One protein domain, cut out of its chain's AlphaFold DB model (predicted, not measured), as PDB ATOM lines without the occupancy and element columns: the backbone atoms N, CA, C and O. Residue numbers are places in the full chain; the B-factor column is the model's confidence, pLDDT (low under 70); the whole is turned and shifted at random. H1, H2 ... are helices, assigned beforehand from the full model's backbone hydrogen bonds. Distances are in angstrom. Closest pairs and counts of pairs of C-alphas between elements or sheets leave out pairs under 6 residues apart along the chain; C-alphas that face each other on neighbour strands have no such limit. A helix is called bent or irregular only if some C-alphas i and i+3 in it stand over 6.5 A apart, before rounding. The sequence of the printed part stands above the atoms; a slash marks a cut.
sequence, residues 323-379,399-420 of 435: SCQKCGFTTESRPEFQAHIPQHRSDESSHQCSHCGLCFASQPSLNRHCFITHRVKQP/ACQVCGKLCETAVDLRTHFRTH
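Overview. This is residues 323 to 379 and 399 to 420 of the 435 residues of the protein "Zinc finger protein 687" of Acipenser ruthenus (UniProt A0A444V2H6). Three short helices, H1, H2 and H3, are spread in a loose row along the longest axis, each following a looped stretch, residues 323 to 333, 345 to 362 and 399 to 409. The looped stretch 345 to 362 lies between H1 and H2 and folds back on itself in a short antiparallel pairing, while H3 and its loop make a separate piece beyond a cut in the chain. The printed part has 79 residues with three named helices, in the order H1, H2, H3, and no named strand; the class is all helix, with 32 of the 79 residues, under half, in named elements. The whole is loose, with a radius of gyration of the C-alphas of 15.4 A, and elongated, with spans of 48 by 25 by 19 A.

Along the chain. Begin at Ser 323, whose C-alpha is at (-13.825, 53.979, 36.962), and pass residues 323 to 333 to reach H1. Find C-alpha 334 at (-23.399, 53.991, 39.486); from there H1, residues 334 to 344, runs 16.7 A from first to last C-alpha. H1 is irregular, but only just: C-alphas 339 and 342 are 6.6 A apart. Next find C-alpha 363 at (-19.091, 33.537, 31.969), where H2, residues 363 to 373, begins a run of 15.3 A. Beyond the cut, H3, residues 410 to 419, runs 14.8 A and ends with C-alpha 419 at (-7.183, 22.779, 36.563).

Arrangement. Compare the C-alphas of H1 with those of H2, and you will find the two helices apart, with no C-alpha of the one within 8 A of the other. By the same test H2 and H3 are apart, and so are H1 and H3. Between H1 and H2, look at residues 351 to 352 and residues 359 to 360, which pair antiparallel as strands do. In the backbone of H2, every O i to N i+4 pair is within hydrogen-bond range; in H1 this holds for 4 of 7 pairs and in H3 for 4 of 6.

Size, cuts and confidence. The two C-alphas farthest apart are those of Glu 332 and Glu 408, at 48.5 A. The link from H1 to H2, 18 residues, is long. Residues 380 to 398 are not printed; C-alphas 379 and 399 stand 18.2 A apart across this cut, which falls in the link from H2 to H3. In the B-factor column the mean pLDDT of the printed part is 73.8, and 21 residues are under 70, among them residues 346 to 349, 376 to 379, 400 to 404 and 417 to 420.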
ATOM      1  N   SER A 323     -14.792  53.928  38.065       81.88
ATOM      2  CA  SER A 323     -13.825  53.979  36.962       81.88
ATOM      3  C   SER A 323     -13.836  52.706  36.111       81.88
ATOM      4  O   SER A 323     -13.717  51.598  36.645       81.88
ATOM      5  N   CYS A 324     -13.899  52.852  34.790       82.81
ATOM      6  CA  CYS A 324     -13.864  51.760  33.826       82.81
ATOM      7  C   CYS A 324     -12.413  51.372  33.562       82.81
ATOM      8  O   CYS A 324     -11.617  52.191  33.113       82.81
ATOM      9  N   GLN A 325     -12.061  50.111  33.787       79.44
ATOM     10  CA  GLN A 325     -10.689  49.631  33.592       79.44
ATOM     11  C   GLN A 325     -10.354  49.368  32.118       79.44
ATOM     12  O   GLN A 325      -9.187  49.221  31.768       79.44
ATOM     13  N   LYS A 326     -11.362  49.317  31.237       76.69
ATOM     14  CA  LYS A 326     -11.170  49.106  29.796       76.69
ATOM     15  C   LYS A 326     -10.761  50.387  29.063       76.69
ATOM     16  O   LYS A 326      -9.906  50.322  28.186       76.69
ATOM     17  N   CYS A 327     -11.358  51.527  29.414       80.06
ATOM     18  CA  CYS A 327     -11.154  52.803  28.712       80.06
ATOM     19  C   CYS A 327     -10.837  53.997  29.627       80.06
ATOM     20  O   CYS A 327     -10.618  55.095  29.128       80.06
ATOM     21  N   GLY A 328     -10.830  53.813  30.950       78.75
ATOM     22  CA  GLY A 328     -10.553  54.880  31.913       78.75
ATOM     23  C   GLY A 328     -11.720  55.833  32.191       78.75
ATOM     24  O   GLY A 328     -11.519  56.811  32.905       78.75
ATOM     25  N   PHE A 329     -12.928  55.580  31.667       81.75
ATOM     26  CA  PHE A 329     -14.111  56.414  31.930       81.75
ATOM     27  C   PHE A 329     -14.420  56.491  33.429       81.75
ATOM     28  O   PHE A 329     -14.457  55.456  34.092       81.75
ATOM     29  N   THR A 330     -14.660  57.692  33.957       84.25
ATOM     30  CA  THR A 330     -14.987  57.918  35.372       84.25
ATOM     31  C   THR A 330     -16.328  58.633  35.499       84.25
ATOM     32  O   THR A 330     -16.598  59.577  34.765       84.25
ATOM     33  N   THR A 331     -17.183  58.175  36.411       83.50
ATOM     34  CA  THR A 331     -18.450  58.841  36.753       83.50
ATOM     35  C   THR A 331     -18.723  58.708  38.246       83.50
ATOM     36  O   THR A 331     -18.332  57.733  38.887       83.50
ATOM     37  N   GLU A 332     -19.399  59.694  38.815       83.12
ATOM     38  CA  GLU A 332     -19.828  59.699  40.216       83.12
ATOM     39  C   GLU A 332     -21.113  58.872  40.420       83.12
ATOM     40  O   GLU A 332     -21.470  58.514  41.543       83.12
ATOM     41  N   SER A 333     -21.789  58.495  39.329       80.12
ATOM     42  CA  SER A 333     -23.089  57.831  39.326       80.12
ATOM     43  C   SER A 333     -22.982  56.367  38.882       80.12
ATOM     44  O   SER A 333     -22.622  56.042  37.749       80.12
ATOM     45  N   ARG A 334     -23.341  55.438  39.778       79.00
ATOM     46  CA  ARG A 334     -23.399  53.991  39.486       79.00
ATOM     47  C   ARG A 334     -24.277  53.623  38.274       79.00
ATOM     48  O   ARG A 334     -23.833  52.772  37.502       79.00
ATOM     49  N   PRO A 335     -25.493  54.176  38.086       81.94
ATOM     50  CA  PRO A 335     -26.315  53.836  36.922       81.94
ATOM     51  C   PRO A 335     -25.711  54.336  35.604       81.94
ATOM     52  O   PRO A 335     -25.763  53.614  34.611       81.94
ATOM     53  N   GLU A 336     -25.060  55.502  35.591       81.69
ATOM     54  CA  GLU A 336     -24.329  55.986  34.409       81.69
ATOM     55  C   GLU A 336     -23.137  55.085  34.084       81.69
ATOM     56  O   GLU A 336     -22.901  54.741  32.925       81.69
ATOM     57  N   PHE A 337     -22.424  54.625  35.115       83.62
ATOM     58  CA  PHE A 337     -21.333  53.674  34.949       83.62
ATOM     59  C   PHE A 337     -21.823  52.354  34.347       83.62
ATOM     60  O   PHE A 337     -21.211  51.820  33.427       83.62
ATOM     61  N   GLN A 338     -22.952  51.835  34.830       81.44
ATOM     62  CA  GLN A 338     -23.545  50.602  34.316       81.44
ATOM     63  C   GLN A 338     -24.072  50.750  32.885       81.44
ATOM     64  O   GLN A 338     -23.940  49.805  32.112       81.44
ATOM     65  N   ALA A 339     -24.600  51.917  32.512       83.69
ATOM     66  CA  ALA A 339     -25.001  52.215  31.137       83.69
ATOM     67  C   ALA A 339     -23.798  52.337  30.182       83.69
ATOM     68  O   ALA A 339     -23.915  52.034  28.995       83.69
ATOM     69  N   HIS A 340     -22.630  52.731  30.696       82.19
ATOM     70  CA  HIS A 340     -21.393  52.810  29.923       82.19
ATOM     71  C   HIS A 340     -20.769  51.431  29.623       82.19
ATOM     72  O   HIS A 340     -20.205  51.236  28.549       82.19
ATOM     73  N   ILE A 341     -20.878  50.450  30.528       79.94
ATOM     74  CA  ILE A 341     -20.206  49.136  30.401       79.94
ATOM     75  C   ILE A 341     -20.524  48.386  29.086       79.94
ATOM     76  O   ILE A 341     -19.569  47.955  28.431       79.94
ATOM     77  N   PRO A 342     -21.793  48.275  28.638       81.31
ATOM     78  CA  PRO A 342     -22.153  47.581  27.400       81.31
ATOM     79  C   PRO A 342     -21.501  48.143  26.132       81.31
ATOM     80  O   PRO A 342     -21.396  47.422  25.143       81.31
ATOM     81  N   GLN A 343     -21.020  49.392  26.145       77.44
ATOM     82  CA  GLN A 343     -20.362  50.020  24.990       77.44
ATOM     83  C   GLN A 343     -19.048  49.322  24.606       77.44
ATOM     84  O   GLN A 343     -18.600  49.432  23.470       77.44
ATOM     85  N   HIS A 344     -18.445  48.560  25.526       71.75
ATOM     86  CA  HIS A 344     -17.238  47.765  25.265       71.75
ATOM     87  C   HIS A 344     -17.548  46.358  24.734       71.75
ATOM     88  O   HIS A 344     -16.651  45.511  24.669       71.75
ATOM     89  N   ARG A 345     -18.817  46.058  24.415       72.88
ATOM     90  CA  ARG A 345     -19.242  44.734  23.934       72.88
ATOM     91  C   ARG A 345     -18.980  44.643  22.442       72.88
ATOM     92  O   ARG A 345     -19.832  44.993  21.639       72.88
ATOM     93  N   SER A 346     -17.776  44.199  22.096       62.34
ATOM     94  CA  SER A 346     -17.364  43.967  20.709       62.34
ATOM     95  C   SER A 346     -17.996  42.712  20.106       62.34
ATOM     96  O   SER A 346     -18.285  42.700  18.917       62.34
ATOM     97  N   ASP A 347     -18.253  41.686  20.926       63.16
ATOM     98  CA  ASP A 347     -18.730  40.377  20.469       63.16
ATOM     99  C   ASP A 347     -19.965  39.939  21.270       63.16
ATOM    100  O   ASP A 347     -19.979  40.022  22.507       63.16
ATOM    101  N   GLU A 348     -21.001  39.435  20.590       65.56
ATOM    102  CA  GLU A 348     -22.267  38.998  21.208       65.56
ATOM    103  C   GLU A 348     -22.065  37.863  22.234       65.56
ATOM    104  O   GLU A 348     -22.828  37.744  23.190       65.56
ATOM    105  N   SER A 349     -20.966  37.110  22.129       63.62
ATOM    106  CA  SER A 349     -20.572  36.026  23.040       63.62
ATOM    107  C   SER A 349     -19.675  36.453  24.218       63.62
ATOM    108  O   SER A 349     -19.329  35.626  25.067       63.62
ATOM    109  N   SER A 350     -19.290  37.734  24.307       71.88
ATOM    110  CA  SER A 350     -18.420  38.244  25.377       71.88
ATOM    111  C   SER A 350     -19.199  38.614  26.649       71.88
ATOM    112  O   SER A 350     -20.264  39.229  26.610       71.88
ATOM    113  N   HIS A 351     -18.656  38.237  27.808       80.69
ATOM    114  CA  HIS A 351     -19.277  38.416  29.122       80.69
ATOM    115  C   HIS A 351     -18.585  39.549  29.883       80.69
ATOM    116  O   HIS A 351     -17.371  39.511  30.071       80.69
ATOM    117  N   GLN A 352     -19.331  40.554  30.346       81.25
ATOM    118  CA  GLN A 352     -18.754  41.782  30.907       81.25
ATOM    119  C   GLN A 352     -18.978  41.943  32.403       81.25
ATOM    120  O   GLN A 352     -20.058  41.676  32.928       81.25
ATOM    121  N   CYS A 353     -17.958  42.444  33.096       83.94
ATOM    122  CA  CYS A 353     -18.063  42.758  34.510       83.94
ATOM    123  C   CYS A 353     -18.778  44.089  34.740       83.94
ATOM    124  O   CYS A 353     -18.267  45.145  34.376       83.94
ATOM    125  N   SER A 354     -19.902  44.044  35.459       81.12
ATOM    126  CA  SER A 354     -20.702  45.215  35.846       81.12
ATOM    127  C   SER A 354     -20.030  46.144  36.871       81.12
ATOM    128  O   SER A 354     -20.571  47.205  37.180       81.12
ATOM    129  N   HIS A 355     -18.869  45.756  37.412       78.56
ATOM    130  CA  HIS A 355     -18.122  46.529  38.411       78.56
ATOM    131  C   HIS A 355     -16.883  47.240  37.858       78.56
ATOM    132  O   HIS A 355     -16.456  48.227  38.448       78.56
ATOM    133  N   CYS A 356     -16.303  46.768  36.753       80.44
ATOM    134  CA  CYS A 356     -15.071  47.343  36.200       80.44
ATOM    135  C   CYS A 356     -15.056  47.476  34.669       80.44
ATOM    136  O   CYS A 356     -14.106  48.040  34.126       80.44
ATOM    137  N   GLY A 357     -16.078  46.969  33.970       77.19
ATOM    138  CA  GLY A 357     -16.210  47.062  32.513       77.19
ATOM    139  C   GLY A 357     -15.307  46.123  31.708       77.19
ATOM    140  O   GLY A 357     -15.232  46.252  30.491       77.19
ATOM    141  N   LEU A 358     -14.602  45.183  32.352       79.31
ATOM    142  CA  LEU A 358     -13.759  44.213  31.647       79.31
ATOM    143  C   LEU A 358     -14.596  43.134  30.950       79.31
ATOM    144  O   LEU A 358     -15.529  42.585  31.539       79.31
ATOM    145  N   CYS A 359     -14.208  42.809  29.716       79.56
ATOM    146  CA  CYS A 359     -14.826  41.772  28.894       79.56
ATOM    147  C   CYS A 359     -14.059  40.452  29.024       79.56
ATOM    148  O   CYS A 359     -12.828  40.427  28.983       79.56
ATOM    149  N   PHE A 360     -14.795  39.353  29.129       78.81
ATOM    150  CA  PHE A 360     -14.284  37.996  29.252       78.81
ATOM    151  C   PHE A 360     -14.855  37.127  28.139       78.81
ATOM    152  O   PHE A 360     -16.025  37.241  27.781       78.81
ATOM    153  N   ALA A 361     -14.043  36.201  27.636       76.06
ATOM    154  CA  ALA A 361     -14.467  35.255  26.607       76.06
ATOM    155  C   ALA A 361     -15.502  34.225  27.113       76.06
ATOM    156  O   ALA A 361     -16.133  33.546  26.314       76.06
ATOM    157  N   SER A 362     -15.687  34.082  28.432       78.94
ATOM    158  CA  SER A 362     -16.641  33.131  29.014       78.94
ATOM    159  C   SER A 362     -17.176  33.581  30.381       78.94
ATOM    160  O   SER A 362     -16.449  34.188  31.176       78.94
ATOM    161  N   GLN A 363     -18.434  33.237  30.686       78.69
ATOM    162  CA  GLN A 363     -19.091  33.537  31.969       78.69
ATOM    163  C   GLN A 363     -18.321  33.008  33.200       78.69
ATOM    164  O   GLN A 363     -18.217  33.734  34.191       78.69
ATOM    165  N   PRO A 364     -17.710  31.804  33.182       79.19
ATOM    166  CA  PRO A 364     -16.917  31.325  34.316       79.19
ATOM    167  C   PRO A 364     -15.676  32.179  34.614       79.19
ATOM    168  O   PRO A 364     -15.306  32.362  35.777       79.19
ATOM    169  N   SER A 365     -15.052  32.741  33.575       76.38
ATOM    170  CA  SER A 365     -13.896  33.635  33.713       76.38
ATOM    171  C   SER A 365     -14.301  34.957  34.361       76.38
ATOM    172  O   SER A 365     -13.627  35.436  35.275       76.38
ATOM    173  N   LEU A 366     -15.458  35.488  33.961       82.94
ATOM    174  CA  LEU A 366     -16.068  36.652  34.593       82.94
ATOM    175  C   LEU A 366     -16.404  36.383  36.071       82.94
ATOM    176  O   LEU A 366     -16.072  37.188  36.941       82.94
ATOM    177  N   ASN A 367     -17.003  35.231  36.380       78.19
ATOM    178  CA  ASN A 367     -17.359  34.861  37.753       78.19
ATOM    179  C   ASN A 367     -16.124  34.798  38.663       78.19
ATOM    180  O   ASN A 367     -16.144  35.320  39.782       78.19
ATOM    181  N   ARG A 368     -15.020  34.220  38.176       74.69
ATOM    182  CA  ARG A 368     -13.744  34.217  38.901       74.69
ATOM    183  C   ARG A 368     -13.207  35.632  39.106       74.69
ATOM    184  O   ARG A 368     -12.766  35.959  40.208       74.69
ATOM    185  N   HIS A 369     -13.252  36.468  38.075       80.38
ATOM    186  CA  HIS A 369     -12.800  37.851  38.161       80.38
ATOM    187  C   HIS A 369     -13.578  38.652  39.221       80.38
ATOM    188  O   HIS A 369     -12.959  39.325  40.050       80.38
ATOM    189  N   CYS A 370     -14.908  38.526  39.255       79.88
ATOM    190  CA  CYS A 370     -15.762  39.167  40.258       79.88
ATOM    191  C   CYS A 370     -15.447  38.688  41.684       79.88
ATOM    192  O   CYS A 370     -15.405  39.496  42.616       79.88
ATOM    193  N   PHE A 371     -15.163  37.393  41.851       77.81
ATOM    194  CA  PHE A 371     -14.836  36.814  43.151       77.81
ATOM    195  C   PHE A 371     -13.469  37.269  43.681       77.81
ATOM    196  O   PHE A 371     -13.338  37.588  44.859       77.81
ATOM    197  N   ILE A 372     -12.448  37.327  42.824       72.19
ATOM    198  CA  ILE A 372     -11.081  37.682  43.235       72.19
ATOM    199  C   ILE A 372     -10.931  39.197  43.413       72.19
ATOM    200  O   ILE A 372     -10.391  39.652  44.419       72.19
ATOM    201  N   THR A 373     -11.419  39.976  42.447       72.56
ATOM    202  CA  THR A 373     -11.124  41.415  42.344       72.56
ATOM    203  C   THR A 373     -12.109  42.255  43.139       72.56
ATOM    204  O   THR A 373     -11.723  43.195  43.826       72.56
ATOM    205  N   HIS A 374     -13.390  41.895  43.084       75.62
ATOM    206  CA  HIS A 374     -14.456  42.656  43.732       75.62
ATOM    207  C   HIS A 374     -14.972  41.977  45.005       75.62
ATOM    208  O   HIS A 374     -15.765  42.572  45.729       75.62
ATOM    209  N   ARG A 375     -14.518  40.746  45.303       74.62
ATOM    210  CA  ARG A 375     -15.020  39.906  46.409       74.62
ATOM    211  C   ARG A 375     -16.541  39.728  46.371       74.62
ATOM    212  O   ARG A 375     -17.173  39.487  47.397       74.62
ATOM    213  N   VAL A 376     -17.120  39.818  45.173       64.75
ATOM    214  CA  VAL A 376     -18.551  39.651  44.935       64.75
ATOM    215  C   VAL A 376     -18.809  38.175  44.671       64.75
ATOM    216  O   VAL A 376     -18.382  37.619  43.659       64.75
ATOM    217  N   LYS A 377     -19.513  37.531  45.601       49.94
ATOM    218  CA  LYS A 377     -20.095  36.204  45.410       49.94
ATOM    219  C   LYS A 377     -21.491  36.427  44.831       49.94
ATOM    220  O   LYS A 377     -22.391  36.807  45.569       49.94
ATOM    221  N   GLN A 378     -21.646  36.297  43.514       44.97
ATOM    222  CA  GLN A 378     -22.967  36.443  42.895       44.97
ATOM    223  C   GLN A 378     -23.919  35.353  43.432       44.97
ATOM    224  O   GLN A 378     -23.478  34.210  43.608       44.97
ATOM    225  N   PRO A 379     -25.194  35.682  43.699       40.75
ATOM    226  CA  PRO A 379     -26.230  34.691  43.943       40.75
ATOM    227  C   PRO A 379     -26.492  33.883  42.663       40.75
ATOM    228  O   PRO A 379     -26.439  34.411  41.551       40.75
ATOM    229  N   ALA A 399     -21.072  17.843  39.282       71.38
ATOM    230  CA  ALA A 399     -20.609  18.417  38.020       71.38
ATOM    231  C   ALA A 399     -19.841  19.738  38.204       71.38
ATOM    232  O   ALA A 399     -20.223  20.622  38.975       71.38
ATOM    233  N   CYS A 400     -18.773  19.920  37.432       69.19
ATOM    234  CA  CYS A 400     -18.052  21.177  37.346       69.19
ATOM    235  C   CYS A 400     -18.856  22.231  36.603       69.19
ATOM    236  O   CYS A 400     -19.019  22.170  35.393       69.19
ATOM    237  N   GLN A 401     -19.251  23.283  37.306       60.75
ATOM    238  CA  GLN A 401     -20.035  24.378  36.731       60.75
ATOM    239  C   GLN A 401     -19.262  25.252  35.718       60.75
ATOM    240  O   GLN A 401     -19.839  26.144  35.107       60.75
ATOM    241  N   VAL A 402     -17.953  25.016  35.546       60.34
ATOM    242  CA  VAL A 402     -17.081  25.740  34.600       60.34
ATOM    243  C   VAL A 402     -16.956  25.004  33.262       60.34
ATOM    244  O   VAL A 402     -16.867  25.655  32.228       60.34
ATOM    245  N   CYS A 403     -16.948  23.667  33.260       59.75
ATOM    246  CA  CYS A 403     -16.761  22.875  32.034       59.75
ATOM    247  C   CYS A 403     -17.655  21.627  31.932       59.75
ATOM    248  O   CYS A 403     -17.383  20.748  31.122       59.75
ATOM    249  N   GLY A 404     -18.663  21.502  32.793       64.50
ATOM    250  CA  GLY A 404     -19.662  20.430  32.790       64.50
ATOM    251  C   GLY A 404     -19.177  19.046  33.226       64.50
ATOM    252  O   GLY A 404     -19.975  18.117  33.246       64.50
ATOM    253  N   LYS A 405     -17.894  18.866  33.575       71.56
ATOM    254  CA  LYS A 405     -17.350  17.536  33.901       71.56
ATOM    255  C   LYS A 405     -17.970  16.971  35.172       71.56
ATOM    256  O   LYS A 405     -17.884  17.606  36.218       71.56
ATOM    257  N   LEU A 406     -18.546  15.777  35.072       73.00
ATOM    258  CA  LEU A 406     -19.069  15.023  36.205       73.00
ATOM    259  C   LEU A 406     -17.901  14.476  37.023       73.00
ATOM    260  O   LEU A 406     -17.044  13.767  36.499       73.00
ATOM    261  N   CYS A 407     -17.851  14.849  38.294       68.94
ATOM    262  CA  CYS A 407     -16.904  14.314  39.252       68.94
ATOM    263  C   CYS A 407     -17.654  13.403  40.223       68.94
ATOM    264  O   CYS A 407     -18.744  13.730  40.697       68.94
ATOM    265  N   GLU A 408     -17.046  12.260  40.517       71.88
ATOM    266  CA  GLU A 408     -17.619  11.226  41.380       71.88
ATOM    267  C   GLU A 408     -17.648  11.677  42.845       71.88
ATOM    268  O   GLU A 408     -18.546  11.305  43.598       71.88
ATOM    269  N   THR A 409     -16.713  12.547  43.249       76.56
ATOM    270  CA  THR A 409     -16.650  13.084  44.612       76.56
ATOM    271  C   THR A 409     -16.470  14.603  44.665       76.56
ATOM    272  O   THR A 409     -15.950  15.257  43.756       76.56
ATOM    273  N   ALA A 410     -16.862  15.200  45.796       68.81
ATOM    274  CA  ALA A 410     -16.728  16.641  46.041       68.81
ATOM    275  C   ALA A 410     -15.270  17.100  46.139       68.81
ATOM    276  O   ALA A 410     -14.977  18.286  45.956       68.81
ATOM    277  N   VAL A 411     -14.363  16.175  46.456       76.06
ATOM    278  CA  VAL A 411     -12.923  16.427  46.521       76.06
ATOM    279  C   VAL A 411     -12.357  16.504  45.109       76.06
ATOM    280  O   VAL A 411     -11.641  17.463  44.819       76.06
ATOM    281  N   ASP A 412     -12.766  15.598  44.221       71.56
ATOM    282  CA  ASP A 412     -12.361  15.598  42.811       71.56
ATOM    283  C   ASP A 412     -12.880  16.822  42.076       71.56
ATOM    284  O   ASP A 412     -12.147  17.459  41.328       71.56
ATOM    285  N   LEU A 413     -14.108  17.248  42.369       71.56
ATOM    286  CA  LEU A 413     -14.627  18.504  41.846       71.56
ATOM    287  C   LEU A 413     -13.769  19.702  42.303       71.56
ATOM    288  O   LEU A 413     -13.499  20.631  41.538       71.56
ATOM    289  N   ARG A 414     -13.288  19.685  43.551       66.75
ATOM    290  CA  ARG A 414     -12.479  20.766  44.135       66.75
ATOM    291  C   ARG A 414     -11.043  20.784  43.611       66.75
ATOM    292  O   ARG A 414     -10.490  21.869  43.433       66.75
ATOM    293  N   THR A 415     -10.438  19.628  43.348       69.50
ATOM    294  CA  THR A 415      -9.137  19.525  42.666       69.50
ATOM    295  C   THR A 415      -9.277  19.871  41.186       69.50
ATOM    296  O   THR A 415      -8.446  20.600  40.651       69.50
ATOM    297  N   HIS A 416     -10.378  19.480  40.552       70.62
ATOM    298  CA  HIS A 416     -10.714  19.829  39.179       70.62
ATOM    299  C   HIS A 416     -10.927  21.343  38.988       70.62
ATOM    300  O   HIS A 416     -10.462  21.920  38.010       70.62
ATOM    301  N   PHE A 417     -11.496  22.064  39.959       65.25
ATOM    302  CA  PHE A 417     -11.529  23.534  39.900       65.25
ATOM    303  C   PHE A 417     -10.132  24.183  39.840       65.25
ATOM    304  O   PHE A 417     -10.003  25.299  39.325       65.25
ATOM    305  N   ARG A 418      -9.079  23.491  40.302       67.69
ATOM    306  CA  ARG A 418      -7.684  23.954  40.214       67.69
ATOM    307  C   ARG A 418      -7.105  23.806  38.808       67.69
ATOM    308  O   ARG A 418      -6.240  24.599  38.457       67.69
ATOM    309  N   THR A 419      -7.618  22.897  37.971       61.94
ATOM    310  CA  THR A 419      -7.183  22.779  36.563       61.94
ATOM    311  C   THR A 419      -7.671  23.947  35.713       61.94
ATOM    312  O   THR A 419      -7.005  24.348  34.769       61.94
ATOM    313  N   HIS A 420      -8.799  24.559  36.088       59.31
ATOM    314  CA  HIS A 420      -9.230  25.839  35.514       59.31
ATOM    315  C   HIS A 420      -8.398  27.012  36.044       59.31
ATOM    316  O   HIS A 420      -8.493  28.114  35.523       59.31
TER     317      HIS A 420